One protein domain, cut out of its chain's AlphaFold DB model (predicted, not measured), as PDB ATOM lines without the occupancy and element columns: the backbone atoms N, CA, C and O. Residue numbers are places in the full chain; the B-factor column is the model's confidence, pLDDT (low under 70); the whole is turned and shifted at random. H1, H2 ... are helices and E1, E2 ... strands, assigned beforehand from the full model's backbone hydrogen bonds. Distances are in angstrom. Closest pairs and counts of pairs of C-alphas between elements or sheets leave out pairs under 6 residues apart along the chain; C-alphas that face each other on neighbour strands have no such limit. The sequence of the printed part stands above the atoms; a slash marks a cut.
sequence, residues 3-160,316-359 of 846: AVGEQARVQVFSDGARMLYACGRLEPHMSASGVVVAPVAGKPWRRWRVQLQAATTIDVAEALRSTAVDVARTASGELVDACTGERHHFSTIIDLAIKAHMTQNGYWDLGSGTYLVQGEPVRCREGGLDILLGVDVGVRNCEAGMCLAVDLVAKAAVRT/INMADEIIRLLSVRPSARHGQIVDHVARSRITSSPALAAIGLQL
ATOM      1  N   ALA A   3      25.627 -24.757   2.456       48.69
ATOM      2  CA  ALA A   3      25.977 -25.277   3.772       48.69
ATOM      3  C   ALA A   3      27.453 -24.993   4.118       48.69
ATOM      4  O   ALA A   3      28.313 -25.002   3.232       48.69
ATOM      5  N   VAL A   4      27.743 -24.755   5.395       52.97
ATOM      6  CA  VAL A   4      29.090 -24.593   5.967       52.97
ATOM      7  C   VAL A   4      29.186 -25.480   7.218       52.97
ATOM      8  O   VAL A   4      28.174 -25.693   7.879       52.97
ATOM      9  N   GLY A   5      30.368 -26.040   7.512       46.88
ATOM     10  CA  GLY A   5      30.586 -26.986   8.622       46.88
ATOM     11  C   GLY A   5      30.292 -26.429  10.026       46.88
ATOM     12  O   GLY A   5      30.118 -25.222  10.198       46.88
ATOM     13  N   GLU A   6      30.241 -27.323  11.024       47.06
ATOM     14  CA  GLU A   6      29.837 -27.026  12.411       47.06
ATOM     15  C   GLU A   6      30.630 -25.870  13.050       47.06
ATOM     16  O   GLU A   6      31.860 -25.826  13.005       47.06
ATOM     17  N   GLN A   7      29.915 -24.944  13.701       51.56
ATOM     18  CA  GLN A   7      30.501 -23.876  14.515       51.56
ATOM     19  C   GLN A   7      30.231 -24.107  16.007       51.56
ATOM     20  O   GLN A   7      29.120 -24.421  16.419       51.56
ATOM     21  N   ALA A   8      31.255 -23.890  16.835       44.88
ATOM     22  CA  ALA A   8      31.303 -24.274  18.250       44.88
ATOM     23  C   ALA A   8      30.511 -23.377  19.238       44.88
ATOM     24  O   ALA A   8      30.715 -23.483  20.447       44.88
ATOM     25  N   ARG A   9      29.636 -22.466  18.783       57.91
ATOM     26  CA  ARG A   9      28.866 -21.563  19.669       57.91
ATOM     27  C   ARG A   9      27.365 -21.776  19.521       57.91
ATOM     28  O   ARG A   9      26.827 -21.607  18.433       57.91
ATOM     29  N   VAL A  10      26.689 -22.042  20.643       65.50
ATOM     30  CA  VAL A  10      25.224 -22.132  20.693       65.50
ATOM     31  C   VAL A  10      24.625 -20.753  20.436       65.50
ATOM     32  O   VAL A  10      24.745 -19.852  21.268       65.50
ATOM     33  N   GLN A  11      23.980 -20.581  19.283       76.38
ATOM     34  CA  GLN A  11      23.206 -19.381  18.975       76.38
ATOM     35  C   GLN A  11      21.716 -19.676  19.097       76.38
ATOM     36  O   GLN A  11      21.254 -20.747  18.711       76.38
ATOM     37  N   VAL A  12      20.970 -18.721  19.650       78.69
ATOM     38  CA  VAL A  12      19.541 -18.868  19.916       78.69
ATOM     39  C   VAL A  12      18.752 -17.786  19.186       78.69
ATOM     40  O   VAL A  12      19.053 -16.598  19.305       78.69
ATOM     41  N   PHE A  13      17.710 -18.200  18.471       84.75
ATOM     42  CA  PHE A  13      16.747 -17.335  17.798       84.75
ATOM     43  C   PHE A  13      15.366 -17.541  18.416       84.75
ATOM     44  O   PHE A  13      14.971 -18.665  18.712       84.75
ATOM     45  N   SER A  14      14.602 -16.466  18.596       81.25
ATOM     46  CA  SER A  14      13.222 -16.548  19.077       81.25
ATOM     47  C   SER A  14      12.290 -15.799  18.141       81.25
ATOM     48  O   SER A  14      12.620 -14.720  17.651       81.25
ATOM     49  N   ASP A  15      11.105 -16.367  17.936       74.56
ATOM     50  CA  ASP A  15      10.009 -15.713  17.222       74.56
ATOM     51  C   ASP A  15       9.268 -14.671  18.086       74.56
ATOM     52  O   ASP A  15       8.374 -13.979  17.598       74.56
ATOM     53  N   GLY A  16       9.633 -14.546  19.369       70.00
ATOM     54  CA  GLY A  16       8.988 -13.657  20.334       70.00
ATOM     55  C   GLY A  16       7.607 -14.129  20.802       70.00
ATOM     56  O   GLY A  16       6.909 -13.361  21.469       70.00
ATOM     57  N   ALA A  17       7.208 -15.358  20.463       71.19
ATOM     58  CA  ALA A  17       5.936 -15.959  20.836       71.19
ATOM     59  C   ALA A  17       6.145 -17.272  21.603       71.19
ATOM     60  O   ALA A  17       6.200 -17.252  22.833       71.19
ATOM     61  N   ARG A  18       6.221 -18.410  20.904       75.88
ATOM     62  CA  ARG A  18       6.242 -19.749  21.524       75.88
ATOM     63  C   ARG A  18       7.452 -20.590  21.133       75.88
ATOM     64  O   ARG A  18       7.665 -21.619  21.764       75.88
ATOM     65  N   MET A  19       8.230 -20.176  20.131       82.50
ATOM     66  CA  MET A  19       9.319 -20.991  19.599       82.50
ATOM     67  C   MET A  19      10.682 -20.359  19.864       82.50
ATOM     68  O   MET A  19      10.904 -19.154  19.706       82.50
ATOM     69  N   LEU A  20      11.615 -21.227  20.241       82.44
ATOM     70  CA  LEU A  20      13.018 -20.918  20.438       82.44
ATOM     71  C   LEU A  20      13.827 -21.937  19.639       82.44
ATOM     72  O   LEU A  20      13.648 -23.141  19.802       82.44
ATOM     73  N   TYR A  21      14.681 -21.447  18.751       85.38
ATOM     74  CA  TYR A  21      15.538 -22.248  17.887       85.38
ATOM     75  C   TYR A  21      16.972 -22.115  18.376       85.38
ATOM     76  O   TYR A  21      17.448 -20.995  18.543       85.38
ATOM     77  N   ALA A  22      17.653 -23.232  18.601       82.31
ATOM     78  CA  ALA A  22      19.040 -23.252  19.043       82.31
ATOM     79  C   ALA A  22      19.905 -24.003  18.026       82.31
ATOM     80  O   ALA A  22      19.553 -25.100  17.596       82.31
ATOM     81  N   CYS A  23      21.032 -23.408  17.647       77.25
ATOM     82  CA  CYS A  23      22.042 -24.032  16.797       77.25
ATOM     83  C   CYS A  23      23.073 -24.705  17.699       77.25
ATOM     84  O   CYS A  23      23.954 -24.033  18.228       77.25
ATOM     85  N   GLY A  24      22.913 -26.008  17.929       68.44
ATOM     86  CA  GLY A  24      23.713 -26.786  18.879       68.44
ATOM     87  C   GLY A  24      22.893 -27.297  20.065       68.44
ATOM     88  O   GLY A  24      21.749 -26.893  20.286       68.44
ATOM     89  N   ARG A  25      23.468 -28.230  20.828       61.88
ATOM     90  CA  ARG A  25      22.787 -28.861  21.965       61.88
ATOM     91  C   ARG A  25      22.679 -27.854  23.113       61.88
ATOM     92  O   ARG A  25      23.695 -27.381  23.612       61.88
ATOM     93  N   LEU A  26      21.456 -27.523  23.527       64.69
ATOM     94  CA  LEU A  26      21.240 -26.787  24.773       64.69
ATOM     95  C   LEU A  26      21.741 -27.644  25.943       64.69
ATOM     96  O   LEU A  26      21.546 -28.860  25.952       64.69
ATOM     97  N   GLU A  27      22.383 -27.006  26.917       59.66
ATOM     98  CA  GLU A  27      22.850 -27.661  28.138       59.66
ATOM     99  C   GLU A  27      21.702 -28.424  28.843       59.66
ATOM    100  O   GLU A  27      20.561 -27.951  28.828       59.66
ATOM    101  N   PRO A  28      21.970 -29.554  29.527       52.78
ATOM    102  CA  PRO A  28      20.941 -30.382  30.171       52.78
ATOM    103  C   PRO A  28      20.002 -29.624  31.124       52.78
ATOM    104  O   PRO A  28      18.804 -29.905  31.170       52.78
ATOM    105  N   HIS A  29      20.515 -28.613  31.837       56.47
ATOM    106  CA  HIS A  29      19.727 -27.760  32.739       56.47
ATOM    107  C   HIS A  29      18.748 -26.817  32.006       56.47
ATOM    108  O   HIS A  29      17.861 -26.235  32.631       56.47
ATOM    109  N   MET A  30      18.892 -26.678  30.684       53.22
ATOM    110  CA  MET A  30      18.023 -25.907  29.791       53.22
ATOM    111  C   MET A  30      17.154 -26.799  28.885       53.22
ATOM    112  O   MET A  30      16.179 -26.302  28.325       53.22
ATOM    113  N   SER A  31      17.494 -28.086  28.706       52.41
ATOM    114  CA  SER A  31      16.948 -28.930  27.631       52.41
ATOM    115  C   SER A  31      15.930 -29.994  28.068       52.41
ATOM    116  O   SER A  31      15.223 -30.525  27.213       52.41
ATOM    117  N   ALA A  32      15.820 -30.321  29.360       48.06
ATOM    118  CA  ALA A  32      14.892 -31.347  29.849       48.06
ATOM    119  C   ALA A  32      14.058 -30.821  31.028       48.06
ATOM    120  O   ALA A  32      14.507 -30.809  32.169       48.06
ATOM    121  N   SER A  33      12.834 -30.353  30.754       51.28
ATOM    122  CA  SER A  33      11.851 -29.836  31.735       51.28
ATOM    123  C   SER A  33      12.259 -28.590  32.548       51.28
ATOM    124  O   SER A  33      11.511 -28.136  33.416       51.28
ATOM    125  N   GLY A  34      13.418 -28.001  32.238       55.62
ATOM    126  CA  GLY A  34      14.019 -26.894  32.971       55.62
ATOM    127  C   GLY A  34      13.190 -25.618  32.897       55.62
ATOM    128  O   GLY A  34      12.965 -25.041  31.832       55.62
ATOM    129  N   VAL A  35      12.748 -25.158  34.061       59.66
ATOM    130  CA  VAL A  35      12.152 -23.841  34.206       59.66
ATOM    131  C   VAL A  35      13.265 -22.809  34.347       59.66
ATOM    132  O   VAL A  35      13.889 -22.691  35.402       59.66
ATOM    133  N   VAL A  36      13.495 -22.033  33.294       64.62
ATOM    134  CA  VAL A  36      14.459 -20.935  33.288       64.62
ATOM    135  C   VAL A  36      13.809 -19.704  33.902       64.62
ATOM    136  O   VAL A  36      12.723 -19.276  33.503       64.62
ATOM    137  N   VAL A  37      14.477 -19.115  34.889       63.84
ATOM    138  CA  VAL A  37      14.041 -17.863  35.502       63.84
ATOM    139  C   VAL A  37      14.849 -16.719  34.899       63.84
ATOM    140  O   VAL A  37      16.021 -16.553  35.220       63.84
ATOM    141  N   ALA A  38      14.224 -15.924  34.031       64.12
ATOM    142  CA  ALA A  38      14.890 -14.837  33.313       64.12
ATOM    143  C   ALA A  38      14.373 -13.464  33.774       64.12
ATOM    144  O   ALA A  38      13.166 -13.311  33.970       64.12
ATOM    145  N   PRO A  39      15.227 -12.439  33.946       60.22
ATOM    146  CA  PRO A  39      14.757 -11.089  34.233       60.22
ATOM    147  C   PRO A  39      13.911 -10.550  33.072       60.22
ATOM    148  O   PRO A  39      14.191 -10.796  31.899       60.22
ATOM    149  N   VAL A  40      12.857  -9.797  33.389       56.78
ATOM    150  CA  VAL A  40      12.061  -9.106  32.366       56.78
ATOM    151  C   VAL A  40      12.897  -7.954  31.808       56.78
ATOM    152  O   VAL A  40      13.364  -7.106  32.571       56.78
ATOM    153  N   ALA A  41      13.054  -7.889  30.484       48.56
ATOM    154  CA  ALA A  41      13.761  -6.791  29.824       48.56
ATOM    155  C   ALA A  41      13.216  -5.421  30.279       48.56
ATOM    156  O   ALA A  41      12.004  -5.187  30.277       48.56
ATOM    157  N   GLY A  42      14.113  -4.537  30.730       49.84
ATOM    158  CA  GLY A  42      13.776  -3.214  31.276       49.84
ATOM    159  C   GLY A  42      13.111  -3.215  32.663       49.84
ATOM    160  O   GLY A  42      12.790  -2.152  33.183       49.84
ATOM    161  N   LYS A  43      12.881  -4.383  33.279       51.53
ATOM    162  CA  LYS A  43      12.327  -4.530  34.638       51.53
ATOM    163  C   LYS A  43      13.096  -5.620  35.396       51.53
ATOM    164  O   LYS A  43      12.524  -6.677  35.663       51.53
ATOM    165  N   PRO A  44      14.370  -5.379  35.761       51.94
ATOM    166  CA  PRO A  44      15.257  -6.393  36.345       51.94
ATOM    167  C   PRO A  44      14.740  -7.001  37.662       51.94
ATOM    168  O   PRO A  44      15.089  -8.127  38.002       51.94
ATOM    169  N   TRP A  45      13.855  -6.297  38.377       57.47
ATOM    170  CA  TRP A  45      13.184  -6.795  39.585       57.47
ATOM    171  C   TRP A  45      12.033  -7.778  39.310       57.47
ATOM    172  O   TRP A  45      11.533  -8.418  40.233       57.47
ATOM    173  N   ARG A  46      11.568  -7.900  38.062       54.69
ATOM    174  CA  ARG A  46      10.594  -8.921  37.658       54.69
ATOM    175  C   ARG A  46      11.320 -10.076  36.991       54.69
ATOM    176  O   ARG A  46      12.243  -9.864  36.209       54.69
ATOM    177  N   ARG A  47      10.842 -11.295  37.238       64.31
ATOM    178  CA  ARG A  47      11.370 -12.511  36.620       64.31
ATOM    179  C   ARG A  47      10.263 -13.267  35.884       64.31
ATOM    180  O   ARG A  47       9.172 -13.437  36.424       64.31
ATOM    181  N   TRP A  48      10.539 -13.692  34.657       64.38
ATOM    182  CA  TRP A  48       9.743 -14.657  33.908       64.38
ATOM    183  C   TRP A  48      10.116 -16.067  34.331       64.38
ATOM    184  O   TRP A  48      11.290 -16.368  34.521       64.38
ATOM    185  N   ARG A  49       9.105 -16.927  34.432       72.56
ATOM    186  CA  ARG A  49       9.262 -18.368  34.579       72.56
ATOM    187  C   ARG A  49       9.024 -18.986  33.200       72.56
ATOM    188  O   ARG A  49       7.892 -18.963  32.727       72.56
ATOM    189  N   VAL A  50      10.082 -19.440  32.534       72.88
ATOM    190  CA  VAL A  50      10.041 -19.939  31.150       72.88
ATOM    191  C   VAL A  50      10.278 -21.439  31.162       72.88
ATOM    192  O   VAL A  50      11.331 -21.888  31.597       72.88
ATOM    193  N   GLN A  51       9.305 -22.215  30.700       75.56
ATOM    194  CA  GLN A  51       9.453 -23.658  30.549       75.56
ATOM    195  C   GLN A  51       9.864 -23.964  29.111       75.56
ATOM    196  O   GLN A  51       9.175 -23.554  28.177       75.56
ATOM    197  N   LEU A  52      10.990 -24.656  28.939       75.12
ATOM    198  CA  LEU A  52      11.471 -25.092  27.631       75.12
ATOM    199  C   LEU A  52      11.163 -26.579  27.440       75.12
ATOM    200  O   LEU A  52      11.451 -27.403  28.311       75.12
ATOM    201  N   GLN A  53      10.580 -26.914  26.293       75.44
ATOM    202  CA  GLN A  53      10.315 -28.285  25.873       75.44
ATOM    203  C   GLN A  53      10.825 -28.458  24.444       75.44
ATOM    204  O   GLN A  53      10.536 -27.633  23.576       75.44
ATOM    205  N   ALA A  54      11.600 -29.518  24.205       77.00
ATOM    206  CA  ALA A  54      12.050 -29.858  22.863       77.00
ATOM    207  C   ALA A  54      10.837 -30.217  21.990       77.00
ATOM    208  O   ALA A  54      10.046 -31.082  22.365       77.00
ATOM    209  N   ALA A  55      10.692 -29.534  20.853       79.56
ATOM    210  CA  ALA A  55       9.587 -29.750  19.918       79.56
ATOM    211  C   ALA A  55      10.008 -30.613  18.719       79.56
ATOM    212  O   ALA A  55       9.340 -31.589  18.404       79.56
ATOM    213  N   THR A  56      11.114 -30.261  18.055       80.25
ATOM    214  CA  THR A  56      11.634 -30.977  16.878       80.25
ATOM    215  C   THR A  56      13.121 -30.668  16.653       80.25
ATOM    216  O   THR A  56      13.647 -29.716  17.235       80.25
ATOM    217  N   THR A  57      13.793 -31.463  15.815       81.69
ATOM    218  CA  THR A  57      15.175 -31.244  15.343       81.69
ATOM    219  C   THR A  57      15.157 -31.022  13.834       81.69
ATOM    220  O   THR A  57      14.421 -31.701  13.127       81.69
ATOM    221  N   ILE A  58      15.951 -30.069  13.338       79.00
ATOM    222  CA  ILE A  58      16.000 -29.712  11.914       79.00
ATOM    223  C   ILE A  58      17.400 -30.013  11.392       79.00
ATOM    224  O   ILE A  58      18.362 -29.371  11.816       79.00
ATOM    225  N   ASP A  59      17.507 -30.955  10.460       79.38
ATOM    226  CA  ASP A  59      18.732 -31.166   9.693       79.38
ATOM    227  C   ASP A  59      18.812 -30.110   8.580       79.38
ATOM    228  O   ASP A  59      17.990 -30.062   7.665       79.38
ATOM    229  N   VAL A  60      19.803 -29.224   8.673       76.31
ATOM    230  CA  VAL A  60      20.003 -28.119   7.721       76.31
ATOM    231  C   VAL A  60      20.362 -28.631   6.326       76.31
ATOM    232  O   VAL A  60      19.937 -28.052   5.327       76.31
ATOM    233  N   ALA A  61      21.149 -29.702   6.234       74.94
ATOM    234  CA  ALA A  61      21.583 -30.252   4.959       74.94
ATOM    235  C   ALA A  61      20.424 -30.963   4.252       74.94
ATOM    236  O   ALA A  61      20.267 -30.825   3.039       74.94
ATOM    237  N   GLU A  62      19.589 -31.678   5.004       75.19
ATOM    238  CA  GLU A  62      18.340 -32.244   4.503       75.19
ATOM    239  C   GLU A  62      17.354 -31.149   4.105       75.19
ATOM    240  O   GLU A  62      16.842 -31.187   2.993       75.19
ATOM    241  N   ALA A  63      17.157 -30.119   4.929       73.56
ATOM    242  CA  ALA A  63      16.249 -29.017   4.617       73.56
ATOM    243  C   ALA A  63      16.695 -28.193   3.391       73.56
ATOM    244  O   ALA A  63      15.859 -27.646   2.677       73.56
ATOM    245  N   LEU A  64      18.003 -28.124   3.109       71.81
ATOM    246  CA  LEU A  64      18.543 -27.544   1.871       71.81
ATOM    247  C   LEU A  64      18.328 -28.441   0.643       71.81
ATOM    248  O   LEU A  64      18.203 -27.918  -0.463       71.81
ATOM    249  N   ARG A  65      18.333 -29.770   0.824       67.88
ATOM    250  CA  ARG A  65      18.057 -30.758  -0.236       67.88
ATOM    251  C   ARG A  65      16.565 -30.978  -0.461       67.88
ATOM    252  O   ARG A  65      16.183 -31.387  -1.550       67.88
ATOM    253  N   SER A  66      15.742 -30.715   0.552       63.97
ATOM    254  CA  SER A  66      14.289 -30.761   0.490       63.97
ATOM    255  C   SER A  66      13.801 -29.602  -0.375       63.97
ATOM    256  O   SER A  66      13.507 -28.492   0.061       63.97
ATOM    257  N   THR A  67      13.785 -29.865  -1.672       53.62
ATOM    258  CA  THR A  67      13.324 -28.974  -2.736       53.62
ATOM    259  C   THR A  67      11.796 -28.908  -2.834       53.62
ATOM    260  O   THR A  67      11.268 -28.229  -3.707       53.62
ATOM    261  N   ALA A  68      11.080 -29.627  -1.964       51.53
ATOM    262  CA  ALA A  68       9.677 -29.973  -2.170       51.53
ATOM    263  C   ALA A  68       8.668 -29.016  -1.521       51.53
ATOM    264  O   ALA A  68       7.488 -29.086  -1.858       51.53
ATOM    265  N   VAL A  69       9.102 -28.145  -0.606       58.94
ATOM    266  CA  VAL A  69       8.185 -27.346   0.213       58.94
ATOM    267  C   VAL A  69       8.193 -25.879  -0.200       58.94
ATOM    268  O   VAL A  69       9.180 -25.157  -0.024       58.94
ATOM    269  N   ASP A  70       7.046 -25.423  -0.695       61.34
ATOM    270  CA  ASP A  70       6.765 -24.005  -0.856       61.34
ATOM    271  C   ASP A  70       6.597 -23.337   0.505       61.34
ATOM    272  O   ASP A  70       6.087 -23.935   1.445       61.34
ATOM    273  N   VAL A  71       6.979 -22.066   0.623       65.50
ATOM    274  CA  VAL A  71       6.901 -21.345   1.899       65.50
ATOM    275  C   VAL A  71       6.070 -20.084   1.738       65.50
ATOM    276  O   VAL A  71       6.393 -19.206   0.934       65.50
ATOM    277  N   ALA A  72       5.014 -19.973   2.539       59.59
ATOM    278  CA  ALA A  72       4.133 -18.813   2.580       59.59
ATOM    279  C   ALA A  72       4.318 -18.037   3.885       59.59
ATOM    280  O   ALA A  72       4.664 -18.602   4.920       59.59
ATOM    281  N   ARG A  73       4.070 -16.721   3.842       66.06
ATOM    282  CA  ARG A  73       4.044 -15.883   5.043       66.06
ATOM    283  C   ARG A  73       2.610 -15.580   5.454       66.06
ATOM    284  O   ARG A  73       1.840 -15.043   4.657       66.06
ATOM    285  N   THR A  74       2.280 -15.874   6.703       60.81
ATOM    286  CA  THR A  74       0.960 -15.638   7.292       60.81
ATOM    287  C   THR A  74       0.695 -14.134   7.488       60.81
ATOM    288  O   THR A  74       1.614 -13.307   7.461       60.81
ATOM    289  N   ALA A  75      -0.555 -13.747   7.766       55.41
ATOM    290  CA  ALA A  75      -0.877 -12.364   8.142       55.41
ATOM    291  C   ALA A  75      -0.264 -11.946   9.497       55.41
ATOM    292  O   ALA A  75      -0.041 -10.755   9.738       55.41
ATOM    293  N   SER A  76       0.021 -12.913  10.379       57.16
ATOM    294  CA  SER A  76       0.755 -12.697  11.632       57.16
ATOM    295  C   SER A  76       2.271 -12.583  11.418       57.16
ATOM    296  O   SER A  76       2.972 -12.146  12.330       57.16
ATOM    297  N   GLY A  77       2.764 -12.873  10.207       63.25
ATOM    298  CA  GLY A  77       4.169 -12.767   9.814       63.25
ATOM    299  C   GLY A  77       4.967 -14.067   9.948       63.25
ATOM    300  O   GLY A  77       6.154 -14.066   9.617       63.25
ATOM    301  N   GLU A  78       4.328 -15.145  10.400       70.38
ATOM    302  CA  GLU A  78       4.896 -16.492  10.510       70.38
ATOM    303  C   GLU A  78       5.196 -17.079   9.120       70.38
ATOM    304  O   GLU A  78       4.634 -16.628   8.124       70.38
ATOM    305  N   LEU A  79       6.127 -18.030   9.025       70.06
ATOM    306  CA  LEU A  79       6.430 -18.733   7.779       70.06
ATOM    307  C   LEU A  79       5.951 -20.177   7.897       70.06
ATOM    308  O   LEU A  79       6.328 -20.871   8.839       70.06
ATOM    309  N   VAL A  80       5.141 -20.615   6.939       62.88
ATOM    310  CA  VAL A  80       4.506 -21.937   6.914       62.88
ATOM    311  C   VAL A  80       4.815 -22.671   5.623       62.88
ATOM    312  O   VAL A  80       5.049 -22.042   4.588       62.88
ATOM    313  N   ASP A  81       4.808 -23.997   5.701       67.62
ATOM    314  CA  ASP A  81       4.772 -24.880   4.550       67.62
ATOM    315  C   ASP A  81       3.482 -24.560   3.787       67.62
ATOM    316  O   ASP A  81       2.383 -24.547   4.348       67.62
ATOM    317  N   ALA A  82       3.613 -24.230   2.510       58.88
ATOM    318  CA  ALA A  82       2.517 -23.832   1.651       58.88
ATOM    319  C   ALA A  82       1.813 -25.033   1.004       58.88
ATOM    320  O   ALA A  82       1.138 -24.826   0.010       58.88
ATOM    321  N   CYS A  83       1.887 -26.224   1.596       53.78
ATOM    322  CA  CYS A  83       1.075 -27.425   1.355       53.78
ATOM    323  C   CYS A  83       0.404 -27.923   2.653       53.78
ATOM    324  O   CYS A  83      -0.793 -28.191   2.655       53.78
ATOM    325  N   THR A  84       1.114 -27.960   3.787       58.22
ATOM    326  CA  THR A  84       0.575 -28.457   5.075       58.22
ATOM    327  C   THR A  84       0.062 -27.344   5.984       58.22
ATOM    328  O   THR A  84      -0.959 -27.485   6.648       58.22
ATOM    329  N   GLY A  85       0.656 -26.151   5.921       61.34
ATOM    330  CA  GLY A  85       0.248 -24.973   6.709       61.34
ATOM    331  C   GLY A  85       0.846 -25.018   8.104       61.34
ATOM    332  O   GLY A  85       0.690 -24.092   8.891       61.34
ATOM    333  N   GLU A  86       1.579 -26.090   8.379       70.00
ATOM    334  CA  GLU A  86       2.458 -26.198   9.511       70.00
ATOM    335  C   GLU A  86       3.602 -25.207   9.358       70.00
ATOM    336  O   GLU A  86       4.014 -24.823   8.259       70.00
ATOM    337  N   ARG A  87       4.142 -24.785  10.493       72.31
ATOM    338  CA  ARG A  87       5.245 -23.840  10.515       72.31
ATOM    339  C   ARG A  87       6.446 -24.392   9.746       72.31
ATOM    340  O   ARG A  87       7.008 -25.427  10.095       72.31
ATOM    341  N   HIS A  88       6.929 -23.628   8.770       78.62
ATOM    342  CA  HIS A  88       8.162 -23.940   8.065       78.62
ATOM    343  C   HIS A  88       9.341 -23.442   8.894       78.62
ATOM    344  O   HIS A  88       9.841 -22.316   8.737       78.62
ATOM    345  N   HIS A  89       9.757 -24.273   9.845       80.88
ATOM    346  CA  HIS A  89      10.754 -23.898  10.836       80.88
ATOM    347  C   HIS A  89      12.086 -23.478  10.208       80.88
ATOM    348  O   HIS A  89      12.670 -22.489  10.647       80.88
ATOM    349  N   PHE A  90      12.538 -24.146   9.143       82.69
ATOM    350  CA  PHE A  90      13.824 -23.821   8.523       82.69
ATOM    351  C   PHE A  90      13.845 -22.412   7.913       82.69
ATOM    352  O   PHE A  90      14.703 -21.599   8.254       82.69
ATOM    353  N   SER A  91      12.840 -22.056   7.105       81.00
ATOM    354  CA  SER A  91      12.731 -20.684   6.574       81.00
ATOM    355  C   SER A  91      12.489 -19.651   7.668       81.00
ATOM    356  O   SER A  91      12.970 -18.527   7.551       81.00
ATOM    357  N   THR A  92      11.787 -20.025   8.744       83.38
ATOM    358  CA  THR A  92      11.624 -19.165   9.926       83.38
ATOM    359  C   THR A  92      12.975 -18.833  10.555       83.38
ATOM    360  O   THR A  92      13.236 -17.670  10.853       83.38
ATOM    361  N   ILE A  93      13.861 -19.820  10.715       86.88
ATOM    362  CA  ILE A  93      15.208 -19.609  11.263       86.88
ATOM    363  C   ILE A  93      16.025 -18.685  10.353       86.88
ATOM    364  O   ILE A  93      16.655 -17.752  10.849       86.88
ATOM    365  N   ILE A  94      15.967 -18.886   9.032       87.62
ATOM    366  CA  ILE A  94      16.658 -18.016   8.067       87.62
ATOM    367  C   ILE A  94      16.142 -16.576   8.169       87.62
ATOM    368  O   ILE A  94      16.938 -15.643   8.243       87.62
ATOM    369  N   ASP A  95      14.824 -16.380   8.223       87.00
ATOM    370  CA  ASP A  95      14.210 -15.055   8.353       87.00
ATOM    371  C   ASP A  95      14.604 -14.362   9.665       87.00
ATOM    372  O   ASP A  95      14.939 -13.178   9.662       87.00
ATOM    373  N   LEU A  96      14.646 -15.104  10.779       88.69
ATOM    374  CA  LEU A  96      15.104 -14.596  12.076       88.69
ATOM    375  C   LEU A  96      16.595 -14.235  12.065       88.69
ATOM    376  O   LEU A  96      16.972 -13.205  12.626       88.69
ATOM    377  N   ALA A  97      17.434 -15.040  11.412       90.50
ATOM    378  CA  ALA A  97      18.858 -14.760  11.259       90.50
ATOM    379  C   ALA A  97      19.101 -13.514  10.394       90.50
ATOM    380  O   ALA A  97      19.878 -12.638  10.783       90.50
ATOM    381  N   ILE A  98      18.385 -13.381   9.271       92.88
ATOM    382  CA  ILE A  98      18.404 -12.174   8.429       92.88
ATOM    383  C   ILE A  98      17.947 -10.970   9.246       92.88
ATOM    384  O   ILE A  98      18.637  -9.955   9.264       92.88
ATOM    385  N   LYS A  99      16.830 -11.082   9.967       91.69
ATOM    386  CA  LYS A  99      16.306 -10.008  10.813       91.69
ATOM    387  C   LYS A  99      17.327  -9.549  11.845       91.69
ATOM    388  O   LYS A  99      17.580  -8.351  11.942       91.69
ATOM    389  N   ALA A 100      17.907 -10.482  12.599       90.44
ATOM    390  CA  ALA A 100      18.917 -10.181  13.609       90.44
ATOM    391  C   ALA A 100      20.140  -9.487  12.992       90.44
ATOM    392  O   ALA A 100      20.643  -8.511  13.543       90.44
ATOM    393  N   HIS A 101      20.580  -9.951  11.822       93.94
ATOM    394  CA  HIS A 101      21.703  -9.356  11.105       93.94
ATOM    395  C   HIS A 101      21.390  -7.943  10.603       93.94
ATOM    396  O   HIS A 101      22.167  -7.017  10.831       93.94
ATOM    397  N   MET A 102      20.249  -7.753   9.940       94.44
ATOM    398  CA  MET A 102      19.848  -6.466   9.367       94.44
ATOM    399  C   MET A 102      19.692  -5.397  10.454       94.44
ATOM    400  O   MET A 102      20.205  -4.288  10.292       94.44
ATOM    401  N   THR A 103      19.055  -5.721  11.587       91.12
ATOM    402  CA  THR A 103      18.855  -4.752  12.681       91.12
ATOM    403  C   THR A 103      20.154  -4.334  13.363       91.12
ATOM    404  O   THR A 103      20.285  -3.177  13.753       91.12
ATOM    405  N   GLN A 104      21.141  -5.231  13.444       91.62
ATOM    406  CA  GLN A 104      22.485  -4.911  13.939       91.62
ATOM    407  C   GLN A 104      23.302  -4.055  12.960       91.62
ATOM    408  O   GLN A 104      24.236  -3.377  13.377       91.62
ATOM    409  N   ASN A 105      22.953  -4.058  11.669       93.25
ATOM    410  CA  ASN A 105      23.691  -3.363  10.609       93.25
ATOM    411  C   ASN A 105      22.954  -2.113  10.092       93.25
ATOM    412  O   ASN A 105      23.039  -1.772   8.911       93.25
ATOM    413  N   GLY A 106      22.240  -1.411  10.978       91.31
ATOM    414  CA  GLY A 106      21.668  -0.097  10.679       91.31
ATOM    415  C   GLY A 106      20.385  -0.136   9.848       91.31
ATOM    416  O   GLY A 106      20.160   0.758   9.033       91.31
ATOM    417  N   TYR A 107      19.543  -1.157  10.039       92.88
ATOM    418  CA  TYR A 107      18.205  -1.217   9.447       92.88
ATOM    419  C   TYR A 107      17.106  -1.331  10.513       92.88
ATOM    420  O   TYR A 107      17.263  -1.985  11.541       92.88
ATOM    421  N   TRP A 108      15.954  -0.713  10.264       89.75
ATOM    422  CA  TRP A 108      14.718  -0.949  11.003       89.75
ATOM    423  C   TRP A 108      13.921  -2.081  10.352       89.75
ATOM    424  O   TRP A 108      13.640  -2.031   9.156       89.75
ATOM    425  N   ASP A 109      13.527  -3.079  11.145       88.25
ATOM    426  CA  ASP A 109      12.621  -4.151  10.721       88.25
ATOM    427  C   ASP A 109      11.159  -3.688  10.814       88.25
ATOM    428  O   ASP A 109      10.655  -3.371  11.894       88.25
ATOM    429  N   LEU A 110      10.468  -3.671   9.676       83.38
ATOM    430  CA  LEU A 110       9.044  -3.338   9.577       83.38
ATOM    431  C   LEU A 110       8.138  -4.579   9.572       83.38
ATOM    432  O   LEU A 110       6.910  -4.450   9.489       83.38
ATOM    433  N   GLY A 111       8.729  -5.767   9.677       80.31
ATOM    434  CA  GLY A 111       8.077  -7.057   9.537       80.31
ATOM    435  C   GLY A 111       7.934  -7.487   8.078       80.31
ATOM    436  O   GLY A 111       8.100  -6.710   7.141       80.31
ATOM    437  N   SER A 112       7.583  -8.762   7.880       76.94
ATOM    438  CA  SER A 112       7.373  -9.368   6.550       76.94
ATOM    439  C   SER A 112       8.574  -9.298   5.593       76.94
ATOM    440  O   SER A 112       8.388  -9.357   4.373       76.94
ATOM    441  N   GLY A 113       9.787  -9.189   6.145       87.06
ATOM    442  CA  GLY A 113      11.028  -9.065   5.383       87.06
ATOM    443  C   GLY A 113      11.317  -7.653   4.866       87.06
ATOM    444  O   GLY A 113      12.188  -7.498   4.020       87.06
ATOM    445  N   THR A 114      10.600  -6.627   5.329       90.75
ATOM    446  CA  THR A 114      10.841  -5.229   4.944       90.75
ATOM    447  C   THR A 114      11.821  -4.565   5.909       90.75
ATOM    448  O   THR A 114      11.532  -4.444   7.100       90.75
ATOM    449  N   TYR A 115      12.934  -4.053   5.385       92.75
ATOM    450  CA  TYR A 115      13.986  -3.399   6.161       92.75
ATOM    451  C   TYR A 115      14.256  -1.987   5.647       92.75
ATOM    452  O   TYR A 115      14.658  -1.824   4.497       92.75
ATOM    453  N   LEU A 116      14.075  -0.965   6.484       91.75
ATOM    454  CA  LEU A 116      14.383   0.432   6.143       91.75
ATOM    455  C   LEU A 116      15.751   0.836   6.672       91.75
ATOM    456  O   LEU A 116      16.107   0.473   7.785       91.75
ATOM    457  N   VAL A 117      16.507   1.604   5.900       90.62
ATOM    458  CA  VAL A 117      17.802   2.130   6.340       90.62
ATOM    459  C   VAL A 117      17.613   3.110   7.497       90.62
ATOM    460  O   VAL A 117      16.780   4.013   7.419       90.62
ATOM    461  N   GLN A 118      18.426   2.962   8.541       86.12
ATOM    462  CA  GLN A 118      18.593   3.968   9.587       86.12
ATOM    463  C   GLN A 118      19.497   5.096   9.070       86.12
ATOM    464  O   GLN A 118      20.572   4.836   8.519       86.12
ATOM    465  N   GLY A 119      19.074   6.349   9.237       73.31
ATOM    466  CA  GLY A 119      19.854   7.520   8.829       73.31
ATOM    467  C   GLY A 119      18.997   8.654   8.277       73.31
ATOM    468  O   GLY A 119      17.803   8.732   8.572       73.31
ATOM    469  N   GLU A 120      19.623   9.534   7.491       62.28
ATOM    470  CA  GLU A 120      18.941  10.682   6.892       62.28
ATOM    471  C   GLU A 120      17.887  10.245   5.859       62.28
ATOM    472  O   GLU A 120      18.169   9.409   4.992       62.28
ATOM    473  N   PRO A 121      16.663  10.788   5.939       66.25
ATOM    474  CA  PRO A 121      15.575  10.466   5.045       66.25
ATOM    475  C   PRO A 121      15.838  11.047   3.667       66.25
ATOM    476  O   PRO A 121      16.497  12.071   3.493       66.25
ATOM    477  N   VAL A 122      15.235  10.421   2.663       64.31
ATOM    478  CA  VAL A 122      15.302  10.950   1.297       64.31
ATOM    479  C   VAL A 122      14.348  12.129   1.123       64.31
ATOM    480  O   VAL A 122      14.532  12.959   0.233       64.31
ATOM    481  N   ARG A 123      13.327  12.227   1.985       63.41
ATOM    482  CA  ARG A 123      12.421  13.370   2.036       63.41
ATOM    483  C   ARG A 123      11.788  13.520   3.416       63.41
ATOM    484  O   ARG A 123      11.168  12.574   3.905       63.41
ATOM    485  N   CYS A 124      11.895  14.723   3.975       55.72
ATOM    486  CA  CYS A 124      11.193  15.124   5.189       55.72
ATOM    487  C   CYS A 124       9.862  15.781   4.822       55.72
ATOM    488  O   CYS A 124       9.804  16.609   3.907       55.72
ATOM    489  N   ARG A 125       8.807  15.482   5.577       57.56
ATOM    490  CA  ARG A 125       7.692  16.419   5.732       57.56
ATOM    491  C   ARG A 125       7.847  17.089   7.095       57.56
ATOM    492  O   ARG A 125       8.287  16.436   8.038       57.56
ATOM    493  N   GLU A 126       7.516  18.373   7.209       48.91
ATOM    494  CA  GLU A 126       7.528  19.059   8.507       48.91
ATOM    495  C   GLU A 126       6.715  18.248   9.539       48.91
ATOM    496  O   GLU A 126       5.547  17.940   9.303       48.91
ATOM    497  N   GLY A 127       7.370  17.858  10.645       52.16
ATOM    498  CA  GLY A 127       6.748  17.315  11.860       52.16
ATOM    499  C   GLY A 127       6.636  15.776  12.032       52.16
ATOM    500  O   GLY A 127       5.650  15.250  12.542       52.16
ATOM    501  N   GLY A 128       7.689  15.019  11.708       61.03
ATOM    502  CA  GLY A 128       7.908  13.693  12.329       61.03
ATOM    503  C   GLY A 128       7.479  12.466  11.514       61.03
ATOM    504  O   GLY A 128       7.299  11.372  12.061       61.03
ATOM    505  N   LEU A 129       7.310  12.633  10.201       71.31
ATOM    506  CA  LEU A 129       7.091  11.543   9.253       71.31
ATOM    507  C   LEU A 129       8.037  11.683   8.071       71.31
ATOM    508  O   LEU A 129       7.977  12.669   7.336       71.31
ATOM    509  N   ASP A 130       8.813  10.632   7.847       76.50
ATOM    510  CA  ASP A 130       9.821  10.589   6.802       76.50
ATOM    511  C   ASP A 130       9.556   9.454   5.826       76.50
ATOM    512  O   ASP A 130       9.075   8.378   6.196       76.50
ATOM    513  N   ILE A 131       9.911   9.681   4.563       82.06
ATOM    514  CA  ILE A 131       9.994   8.595   3.593       82.06
ATOM    515  C   ILE A 131      11.418   8.054   3.617       82.06
ATOM    516  O   ILE A 131      12.372   8.722   3.206       82.06
ATOM    517  N   LEU A 132      11.544   6.816   4.082       85.69
ATOM    518  CA  LEU A 132      12.810   6.101   4.134       85.69
ATOM    519  C   LEU A 132      12.886   5.082   3.004       85.69
ATOM    520  O   LEU A 132      11.881   4.457   2.644       85.69
ATOM    521  N   LEU A 133      14.098   4.895   2.487       90.00
ATOM    522  CA  LEU A 133      14.430   3.820   1.560       90.00
ATOM    523  C   LEU A 133      14.920   2.586   2.313       90.00
ATOM    524  O   LEU A 133      15.398   2.655   3.446       90.00
ATOM    525  N   GLY A 134      14.823   1.447   1.652       92.69
ATOM    526  CA  GLY A 134      15.242   0.175   2.194       92.69
ATOM    527  C   GLY A 134      15.113  -0.946   1.182       92.69
ATOM    528  O   GLY A 134      15.005  -0.711  -0.025       92.69
ATOM    529  N   VAL A 135      15.045  -2.168   1.696       93.75
ATOM    530  CA  VAL A 135      14.859  -3.376   0.897       93.75
ATOM    531  C   VAL A 135      13.777  -4.286   1.467       93.75
ATOM    532  O   VAL A 135      13.662  -4.458   2.678       93.75
ATOM    533  N   ASP A 136      13.007  -4.898   0.577       92.38
ATOM    534  CA  ASP A 136      12.264  -6.116   0.874       92.38
ATOM    535  C   ASP A 136      13.185  -7.312   0.608       92.38
ATOM    536  O   ASP A 136      13.750  -7.428  -0.478       92.38
ATOM    537  N   VAL A 137      13.316  -8.203   1.587       90.81
ATOM    538  CA  VAL A 137      14.104  -9.438   1.527       90.81
ATOM    539  C   VAL A 137      13.172 -10.621   1.758       90.81
ATOM    540  O   VAL A 137      12.457 -10.683   2.758       90.81
ATOM    541  N   GLY A 138      13.165 -11.571   0.830       84.50
ATOM    542  CA  GLY A 138      12.414 -12.818   0.945       84.50
ATOM    543  C   GLY A 138      13.274 -14.023   0.601       84.50
ATOM    544  O   GLY A 138      14.058 -13.973  -0.341       84.50
ATOM    545  N   VAL A 139      13.111 -15.111   1.345       82.81
ATOM    546  CA  VAL A 139      13.733 -16.404   1.033       82.81
ATOM    547  C   VAL A 139      12.859 -17.132   0.013       82.81
ATOM    548  O   VAL A 139      11.635 -17.141   0.151       82.81
ATOM    549  N   ARG A 140      13.471 -17.726  -1.013       80.62
ATOM    550  CA  ARG A 140      12.790 -18.568  -2.003       80.62
ATOM    551  C   ARG A 140      13.549 -19.868  -2.215       80.62
ATOM    552  O   ARG A 140      14.775 -19.850  -2.321       80.62
ATOM    553  N   ASN A 141      12.805 -20.961  -2.320       79.00
ATOM    554  CA  ASN A 141      13.314 -22.213  -2.859       79.00
ATOM    555  C   ASN A 141      13.125 -22.195  -4.378       79.00
ATOM    556  O   ASN A 141      12.053 -21.808  -4.847       79.00
ATOM    557  N   CYS A 142      14.159 -22.544  -5.134       84.69
ATOM    558  CA  CYS A 142      14.068 -22.666  -6.584       84.69
ATOM    559  C   CYS A 142      14.928 -23.823  -7.093       84.69
ATOM    560  O   CYS A 142      15.738 -24.369  -6.342       84.69
ATOM    561  N   GLU A 143      14.752 -24.213  -8.353       85.62
ATOM    562  CA  GLU A 143      15.528 -25.280  -9.008       85.62
ATOM    563  C   GLU A 143      17.045 -25.061  -8.897       85.62
ATOM    564  O   GLU A 143      17.804 -26.011  -8.720       85.62
ATOM    565  N   ALA A 144      17.498 -23.801  -8.924       85.19
ATOM    566  CA  ALA A 144      18.902 -23.432  -8.737       85.19
ATOM    567  C   ALA A 144      19.379 -23.471  -7.264       85.19
ATOM    568  O   ALA A 144      20.523 -23.107  -6.964       85.19
ATOM    569  N   GLY A 145      18.516 -23.886  -6.333       81.69
ATOM    570  CA  GLY A 145      18.737 -23.926  -4.889       81.69
ATOM    571  C   GLY A 145      18.063 -22.770  -4.145       81.69
ATOM    572  O   GLY A 145      17.193 -22.077  -4.657       81.69
ATOM    573  N   MET A 146      18.451 -22.525  -2.895       83.69
ATOM    574  CA  MET A 146      17.800 -21.483  -2.093       83.69
ATOM    575  C   MET A 146      18.360 -20.079  -2.384       83.69
ATOM    576  O   MET A 146      19.572 -19.844  -2.272       83.69
ATOM    577  N   CYS A 147      17.486 -19.120  -2.688       86.81
ATOM    578  CA  CYS A 147      17.834 -17.751  -3.073       86.81
ATOM    579  C   CYS A 147      17.209 -16.702  -2.144       86.81
ATOM    580  O   CYS A 147      16.139 -16.906  -1.572       86.81
ATOM    581  N   LEU A 148      17.861 -15.540  -2.042       88.88
ATOM    582  CA  LEU A 148      17.258 -14.342  -1.461       88.88
ATOM    583  C   LEU A 148      16.758 -13.438  -2.588       88.88
ATOM    584  O   LEU A 148      17.545 -12.961  -3.404       88.88
ATOM    585  N   ALA A 149      15.454 -13.191  -2.619       90.00
ATOM    586  CA  ALA A 149      14.851 -12.157  -3.442       90.00
ATOM    587  C   ALA A 149      14.952 -10.822  -2.696       90.00
ATOM    588  O   ALA A 149      14.344 -10.661  -1.637       90.00
ATOM    589  N   VAL A 150      15.724  -9.885  -3.248       92.38
ATOM    590  CA  VAL A 150      15.938  -8.547  -2.684       92.38
ATOM    591  C   VAL A 150      15.431  -7.501  -3.675       92.38
ATOM    592  O   VAL A 150      15.826  -7.525  -4.839       92.38
ATOM    593  N   ASP A 151      14.567  -6.589  -3.233       93.94
ATOM    594  CA  ASP A 151      14.089  -5.470  -4.056       93.94
ATOM    595  C   ASP A 151      13.983  -4.181  -3.237       93.94
ATOM    596  O   ASP A 151      13.792  -4.217  -2.024       93.94
ATOM    597  N   LEU A 152      14.093  -3.030  -3.898       93.31
ATOM    598  CA  LEU A 152      13.999  -1.733  -3.232       93.31
ATOM    599  C   LEU A 152      12.578  -1.440  -2.763       93.31
ATOM    600  O   LEU A 152      11.611  -1.577  -3.526       93.31
ATOM    601  N   VAL A 153      12.480  -0.901  -1.555       91.50
ATOM    602  CA  VAL A 153      11.232  -0.441  -0.956       91.50
ATOM    603  C   VAL A 153      11.401   0.971  -0.406       91.50
ATOM    604  O   VAL A 153      12.479   1.373   0.020       91.50
ATOM    605  N   ALA A 154      10.315   1.735  -0.427       89.56
ATOM    606  CA  ALA A 154      10.220   3.018   0.242       89.56
ATOM    607  C   ALA A 154       8.933   3.032   1.060       89.56
ATOM    608  O   ALA A 154       7.875   2.608   0.576       89.56
ATOM    609  N   LYS A 155       9.023   3.475   2.311       86.00
ATOM    610  CA  LYS A 155       7.892   3.500   3.240       86.00
ATOM    611  C   LYS A 155       7.915   4.790   4.040       86.00
ATOM    612  O   LYS A 155       8.975   5.244   4.462       86.00
ATOM    613  N   ALA A 156       6.724   5.324   4.293       80.25
ATOM    614  CA  ALA A 156       6.546   6.337   5.316       80.25
ATOM    615  C   ALA A 156       6.799   5.691   6.682       80.25
ATOM    616  O   ALA A 156       6.161   4.693   7.036       80.25
ATOM    617  N   ALA A 157       7.728   6.237   7.445       78.19
ATOM    618  CA  ALA A 157       8.049   5.790   8.785       78.19
ATOM    619  C   ALA A 157       8.084   6.988   9.729       78.19
ATOM    620  O   ALA A 157       8.310   8.126   9.324       78.19
ATOM    621  N   VAL A 158       7.834   6.714  11.003       73.56
ATOM    622  CA  VAL A 158       8.057   7.712  12.045       73.56
ATOM    623  C   VAL A 158       9.566   7.883  12.209       73.56
ATOM    624  O   VAL A 158      10.264   6.901  12.470       73.56
ATOM    625  N   ARG A 159      10.052   9.114  12.064       69.06
ATOM    626  CA  ARG A 159      11.395   9.535  12.479       69.06
ATOM    627  C   ARG A 159      11.235  10.815  13.272       69.06
ATOM    628  O   ARG A 159      10.326  11.606  13.014       69.06
ATOM    629  N   THR A 160      12.103  11.004  14.245       59.44
ATOM    630  CA  THR A 160      11.984  12.081  15.199       59.44
ATOM    631  C   THR A 160      13.252  12.923  15.192       59.44
ATOM    632  O   THR A 160      14.261  12.507  15.753       59.44
ATOM    633  N   ILE A 316      -1.314   6.880   5.680       66.38
ATOM    634  CA  ILE A 316      -0.868   8.094   4.985       66.38
ATOM    635  C   ILE A 316      -0.731   7.803   3.498       66.38
ATOM    636  O   ILE A 316       0.032   6.925   3.093       66.38
ATOM    637  N   ASN A 317      -1.442   8.569   2.674       68.69
ATOM    638  CA  ASN A 317      -1.279   8.489   1.231       68.69
ATOM    639  C   ASN A 317      -0.040   9.284   0.789       68.69
ATOM    640  O   ASN A 317      -0.115  10.490   0.575       68.69
ATOM    641  N   MET A 318       1.091   8.591   0.655       73.56
ATOM    642  CA  MET A 318       2.327   9.108   0.046       73.56
ATOM    643  C   MET A 318       2.664   8.364  -1.252       73.56
ATOM    644  O   MET A 318       3.831   8.258  -1.632       73.56
ATOM    645  N   ALA A 319       1.653   7.793  -1.918       75.12
ATOM    646  CA  ALA A 319       1.862   6.899  -3.052       75.12
ATOM    647  C   ALA A 319       2.664   7.569  -4.175       75.12
ATOM    648  O   ALA A 319       3.656   7.003  -4.617       75.12
ATOM    649  N   ASP A 320       2.301   8.790  -4.578       76.38
ATOM    650  CA  ASP A 320       2.990   9.514  -5.655       76.38
ATOM    651  C   ASP A 320       4.467   9.785  -5.330       76.38
ATOM    652  O   ASP A 320       5.330   9.679  -6.201       76.38
ATOM    653  N   GLU A 321       4.779  10.110  -4.075       79.94
ATOM    654  CA  GLU A 321       6.148  10.388  -3.630       79.94
ATOM    655  C   GLU A 321       6.992   9.112  -3.593       79.94
ATOM    656  O   GLU A 321       8.080   9.067  -4.166       79.94
ATOM    657  N   ILE A 322       6.445   8.046  -3.001       83.94
ATOM    658  CA  ILE A 322       7.054   6.712  -2.975       83.94
ATOM    659  C   ILE A 322       7.279   6.194  -4.400       83.94
ATOM    660  O   ILE A 322       8.348   5.666  -4.705       83.94
ATOM    661  N   ILE A 323       6.300   6.372  -5.295       83.75
ATOM    662  CA  ILE A 323       6.411   5.974  -6.701       83.75
ATOM    663  C   ILE A 323       7.561   6.722  -7.365       83.75
ATOM    664  O   ILE A 323       8.357   6.083  -8.048       83.75
ATOM    665  N   ARG A 324       7.688   8.039  -7.166       85.00
ATOM    666  CA  ARG A 324       8.795   8.824  -7.740       85.00
ATOM    667  C   ARG A 324      10.153   8.325  -7.257       85.00
ATOM    668  O   ARG A 324      11.034   8.129  -8.085       85.00
ATOM    669  N   LEU A 325      10.290   8.053  -5.960       86.62
ATOM    670  CA  LEU A 325      11.533   7.545  -5.369       86.62
ATOM    671  C   LEU A 325      11.919   6.158  -5.895       86.62
ATOM    672  O   LEU A 325      13.088   5.895  -6.149       86.62
ATOM    673  N   LEU A 326      10.937   5.275  -6.093       88.94
ATOM    674  CA  LEU A 326      11.172   3.909  -6.570       88.94
ATOM    675  C   LEU A 326      11.180   3.780  -8.100       88.94
ATOM    676  O   LEU A 326      11.483   2.699  -8.612       88.94
ATOM    677  N   SER A 327      10.868   4.847  -8.839       89.62
ATOM    678  CA  SER A 327      10.857   4.889 -10.310       89.62
ATOM    679  C   SER A 327      12.263   5.005 -10.899       89.62
ATOM    680  O   SER A 327      12.555   5.887 -11.704       89.62
ATOM    681  N   VAL A 328      13.139   4.089 -10.502       89.69
ATOM    682  CA  VAL A 328      14.540   4.037 -10.921       89.69
ATOM    683  C   VAL A 328      14.685   3.077 -12.101       89.69
ATOM    684  O   VAL A 328      14.048   2.018 -12.125       89.69
ATOM    685  N   ARG A 329      15.506   3.446 -13.093       88.75
ATOM    686  CA  ARG A 329      15.795   2.588 -14.255       88.75
ATOM    687  C   ARG A 329      16.405   1.247 -13.816       88.75
ATOM    688  O   ARG A 329      17.089   1.224 -12.795       88.75
ATOM    689  N   PRO A 330      16.220   0.156 -14.580       89.56
ATOM    690  CA  PRO A 330      16.655  -1.192 -14.200       89.56
ATOM    691  C   PRO A 330      18.118  -1.301 -13.767       89.56
ATOM    692  O   PRO A 330      18.379  -1.832 -12.694       89.56
ATOM    693  N   SER A 331      19.059  -0.744 -14.535       86.88
ATOM    694  CA  SER A 331      20.491  -0.792 -14.205       86.88
ATOM    695  C   SER A 331      20.818  -0.089 -12.884       86.88
ATOM    696  O   SER A 331      21.487  -0.655 -12.025       86.88
ATOM    697  N   ALA A 332      20.286   1.117 -12.679       90.38
ATOM    698  CA  ALA A 332      20.463   1.861 -11.435       90.38
ATOM    699  C   ALA A 332      19.741   1.191 -10.252       90.38
ATOM    700  O   ALA A 332      20.271   1.176  -9.145       90.38
ATOM    701  N   ARG A 333      18.567   0.583 -10.477       92.56
ATOM    702  CA  ARG A 333      17.855  -0.199  -9.455       92.56
ATOM    703  C   ARG A 333      18.663  -1.428  -9.039       92.56
ATOM    704  O   ARG A 333      18.767  -1.691  -7.847       92.56
ATOM    705  N   HIS A 334      19.237  -2.161  -9.998       92.19
ATOM    706  CA  HIS A 334      20.125  -3.299  -9.729       92.19
ATOM    707  C   HIS A 334      21.357  -2.861  -8.934       92.19
ATOM    708  O   HIS A 334      21.630  -3.457  -7.897       92.19
ATOM    709  N   GLY A 335      22.014  -1.767  -9.341       92.69
ATOM    710  CA  GLY A 335      23.128  -1.170  -8.598       92.69
ATOM    711  C   GLY A 335      22.756  -0.836  -7.152       92.69
ATOM    712  O   GLY A 335      23.401  -1.319  -6.231       92.69
ATOM    713  N   GLN A 336      21.638  -0.136  -6.936       93.88
ATOM    714  CA  GLN A 336      21.144   0.184  -5.591       93.88
ATOM    715  C   GLN A 336      20.849  -1.071  -4.752       93.88
ATOM    716  O   GLN A 336      21.133  -1.094  -3.556       93.88
ATOM    717  N   ILE A 337      20.299  -2.132  -5.352       93.88
ATOM    718  CA  ILE A 337      20.083  -3.412  -4.654       93.88
ATOM    719  C   ILE A 337      21.425  -4.027  -4.239       93.88
ATOM    720  O   ILE A 337      21.569  -4.449  -3.090       93.88
ATOM    721  N   VAL A 338      22.410  -4.057  -5.142       93.38
ATOM    722  CA  VAL A 338      23.765  -4.552  -4.853       93.38
ATOM    723  C   VAL A 338      24.417  -3.728  -3.739       93.38
ATOM    724  O   VAL A 338      24.969  -4.311  -2.804       93.38
ATOM    725  N   ASP A 339      24.265  -2.404  -3.764       93.50
ATOM    726  CA  ASP A 339      24.765  -1.504  -2.724       93.50
ATOM    727  C   ASP A 339      24.125  -1.802  -1.363       93.50
ATOM    728  O   ASP A 339      24.819  -1.840  -0.347       93.50
ATOM    729  N   HIS A 340      22.819  -2.079  -1.311       93.06
ATOM    730  CA  HIS A 340      22.149  -2.484  -0.071       93.06
ATOM    731  C   HIS A 340      22.638  -3.843   0.449       93.06
ATOM    732  O   HIS A 340      22.841  -4.003   1.660       93.06
ATOM    733  N   VAL A 341      22.863  -4.817  -0.438       92.94
ATOM    734  CA  VAL A 341      23.434  -6.126  -0.073       92.94
ATOM    735  C   VAL A 341      24.851  -5.960   0.485       92.94
ATOM    736  O   VAL A 341      25.169  -6.545   1.522       92.94
ATOM    737  N   ALA A 342      25.678  -5.114  -0.132       93.12
ATOM    738  CA  ALA A 342      27.023  -4.811   0.348       93.12
ATOM    739  C   ALA A 342      26.996  -4.048   1.686       93.12
ATOM    740  O   ALA A 342      27.642  -4.460   2.652       93.12
ATOM    741  N   ARG A 343      26.189  -2.983   1.781       92.00
ATOM    742  CA  ARG A 343      26.039  -2.140   2.980       92.00
ATOM    743  C   ARG A 343      25.549  -2.928   4.187       92.00
ATOM    744  O   ARG A 343      26.038  -2.711   5.290       92.00
ATOM    745  N   SER A 344      24.583  -3.825   3.991       93.00
ATOM    746  CA  SER A 344      24.062  -4.672   5.070       93.00
ATOM    747  C   SER A 344      25.051  -5.745   5.518       93.00
ATOM    748  O   SER A 344      24.866  -6.301   6.595       93.00
ATOM    749  N   ARG A 345      26.085  -6.060   4.720       94.25
ATOM    750  CA  ARG A 345      27.052  -7.145   4.982       94.25
ATOM    751  C   ARG A 345      26.387  -8.512   5.174       94.25
ATOM    752  O   ARG A 345      26.915  -9.381   5.864       94.25
ATOM    753  N   ILE A 346      25.206  -8.707   4.585       92.56
ATOM    754  CA  ILE A 346      24.401  -9.924   4.767       92.56
ATOM    755  C   ILE A 346      25.092 -11.175   4.200       92.56
ATOM    756  O   ILE A 346      24.875 -12.283   4.685       92.56
ATOM    757  N   THR A 347      25.988 -11.008   3.222       92.19
ATOM    758  CA  THR A 347      26.794 -12.091   2.631       92.19
ATOM    759  C   THR A 347      27.802 -12.704   3.603       92.19
ATOM    760  O   THR A 347      28.137 -13.881   3.475       92.19
ATOM    761  N   SER A 348      28.242 -11.939   4.604       92.62
ATOM    762  CA  SER A 348      29.142 -12.365   5.678       92.62
ATOM    763  C   SER A 348      28.428 -12.413   7.033       92.62
ATOM    764  O   SER A 348      29.039 -12.129   8.062       92.62
ATOM    765  N   SER A 349      27.120 -12.689   7.041       92.38
ATOM    766  CA  SER A 349      26.317 -12.669   8.262       92.38
ATOM    767  C   SER A 349      26.756 -13.746   9.262       92.38
ATOM    768  O   SER A 349      26.643 -14.933   8.944       92.38
ATOM    769  N   PRO A 350      27.169 -13.374  10.492       90.00
ATOM    770  CA  PRO A 350      27.465 -14.350  11.539       90.00
ATOM    771  C   PRO A 350      26.229 -15.165  11.938       90.00
ATOM    772  O   PRO A 350      26.345 -16.348  12.227       90.00
ATOM    773  N   ALA A 351      25.043 -14.544  11.906       89.19
ATOM    774  CA  ALA A 351      23.783 -15.211  12.221       89.19
ATOM    775  C   ALA A 351      23.417 -16.285  11.184       89.19
ATOM    776  O   ALA A 351      22.946 -17.354  11.560       89.19
ATOM    777  N   LEU A 352      23.659 -16.028   9.890       89.38
ATOM    778  CA  LEU A 352      23.500 -17.058   8.856       89.38
ATOM    779  C   LEU A 352      24.581 -18.141   8.972       89.38
ATOM    780  O   LEU A 352      24.269 -19.323   8.855       89.38
ATOM    781  N   ALA A 353      25.830 -17.762   9.249       88.81
ATOM    782  CA  ALA A 353      26.926 -18.717   9.390       88.81
ATOM    783  C   ALA A 353      26.699 -19.706  10.547       88.81
ATOM    784  O   ALA A 353      26.981 -20.891  10.395       88.81
ATOM    785  N   ALA A 354      26.129 -19.249  11.664       84.81
ATOM    786  CA  ALA A 354      25.839 -20.095  12.819       84.81
ATOM    787  C   ALA A 354      24.736 -21.134  12.574       84.81
ATOM    788  O   ALA A 354      24.751 -22.197  13.188       84.81
ATOM    789  N   ILE A 355      23.798 -20.855  11.661       83.44
ATOM    790  CA  ILE A 355      22.808 -21.843  11.192       83.44
ATOM    791  C   ILE A 355      23.366 -22.688  10.033       83.44
ATOM    792  O   ILE A 355      22.611 -23.361   9.337       83.44
ATOM    793  N   GLY A 356      24.681 -22.630   9.798       83.19
ATOM    794  CA  GLY A 356      25.377 -23.387   8.764       83.19
ATOM    795  C   GLY A 356      25.173 -22.849   7.351       83.19
ATOM    796  O   GLY A 356      25.376 -23.597   6.405       83.19
ATOM    797  N   LEU A 357      24.762 -21.589   7.163       86.50
ATOM    798  CA  LEU A 357      24.473 -21.027   5.842       86.50
ATOM    799  C   LEU A 357      25.423 -19.897   5.443       86.50
ATOM    800  O   LEU A 357      25.719 -18.985   6.210       86.50
ATOM    801  N   GLN A 358      25.806 -19.890   4.168       87.69
ATOM    802  CA  GLN A 358      26.494 -18.765   3.538       87.69
ATOM    803  C   GLN A 358      25.765 -18.302   2.276       87.69
ATOM    804  O   GLN A 358      25.325 -19.103   1.441       87.69
ATOM    805  N   LEU A 359      25.653 -16.984   2.120       89.94
ATOM    806  CA  LEU A 359      25.064 -16.355   0.947       89.94
ATOM    807  C   LEU A 359      26.157 -16.015  -0.070       89.94
ATOM    808  O   LEU A 359      27.145 -15.360   0.254       89.94
TER     809      LEU A 359
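AT A GLANCE: This is residues 3 to 160 and 316 to 359 of the 846 residues of the protein "Hypothetical protein" of Pelagomonas calceolata (UniProt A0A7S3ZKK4). A long, strongly twisted hairpin of two strands, E10 and E11, is the spine of a five-stranded sheet, with E8 and E9 beside E10 and E7 beyond E8; H3 and H5 pack on one face, and H4 crosses E10 toward the E9 end. H3 lies in the middle of the domain, between this sheet and the small hairpin E1 E2, with the hairpin E5 E6 by its first turns and H6 at its side, while the hairpin E3 E4 reaches away as an arm. The printed part has 202 residues with six named helices and eleven named strands, in the order E1 E2 H1 E3 E4 H2 E5 E6 H3 E7 E8 E9 E10 E11 H4 H5 H6. The class is mixed, helices and strands, and neighbour strands are antiparallel. The whole is compact, with a radius of gyration of the C-alphas of 19.2 A and spans of 55 by 50 by 32 A.

HOW THE PARTS SIT: Start with the hairpin of E1, residues 11 to 14, and E2, residues 20 to 23, where N 13 and O 21 are 2.8 A apart, within hydrogen-bond range. After H1, residues 28 to 31, comes the hairpin of E3, residues 35 to 40, and E4, residues 43 to 51, with N 38 and O 48 at 3.0 A; E4 bends by 74 degrees at residue 46. Past H2, residues 60 to 65, the hairpin of E5, residues 71 to 73, and E6, residues 79 to 81, has N 72 and O 80 at 2.9 A. H3, residues 89 to 104, is close to H2 but not clearly touching, the closest C-alphas being those of Ala 63 and Phe 90 at 6.9 A; H3 is apart from E3 and E4. The closest C-alphas of E1 and H3 are those of Phe 13 and Leu 96, 6.6 A. Next look at the branched sheet: E7, residues 107 to 109, E8, residues 114 to 117, E9, residues 123 to 125, E10, residues 129 to 142, and E11, residues 145 to 158. E9, E10 and E11 form a meander, each strand the antiparallel neighbour of the one before. E8 and E9 lie on one side of E10, E11 on the other side. Within range are N 108 and O 116 of E7 and E8, 2.8 A, N 115 and O 135 of E8 and E10, 2.8 A, N 131 and O 123 of E9 and E10, 3.2 A, and N 138 and O 149 of E10 and E11, 2.9 A. H2 only grazes this sheet, with residues 64 to 65. H3 is on it at a height of 7.0 A, with C-alphas 91 and 139 of H3 and E10 closest at 7.1 A. H4, residues 319 to 326, runs across E10 at 65 degrees on the local plane. H5, residues 330 to 344, on the same face as H3, lies over E10 and E11 at a height of 8.3 A. H6, residues 350 to 354, touches H3 along residues 94 to 101 alone, the C-alphas of Ala 97 and Ala 351 being 5.0 A apart. Every O i to N i+4 pair is within range in H2, H3, H4, H5 and H6; H1 is too short for one.

IN THESE COORDINATES: Find C-alpha 11, where E1 begins, at (23.206, -19.381, 18.975). H3 runs 22.5 A from C-alpha 89 at (10.754, -23.898, 10.836). E10 spans 38.3 A, E11 37.4 A, H5 20.9 A and E4 19.8 A. H6 ends at C-alpha 354, (25.839, -20.095, 12.819).

THE WHOLE: The two C-alphas farthest apart, those of Pro 28 and Asp 320, are 56.5 A apart. Residues 161 to 315 are not printed, and C-alphas 160 and 316 stand 16.9 A apart across this cut. Of the links that are printed whole, none is long. The mean pLDDT of the printed part is 76.3; 65 residues are under 70, among them residues 24 to 48 and 120 to 128.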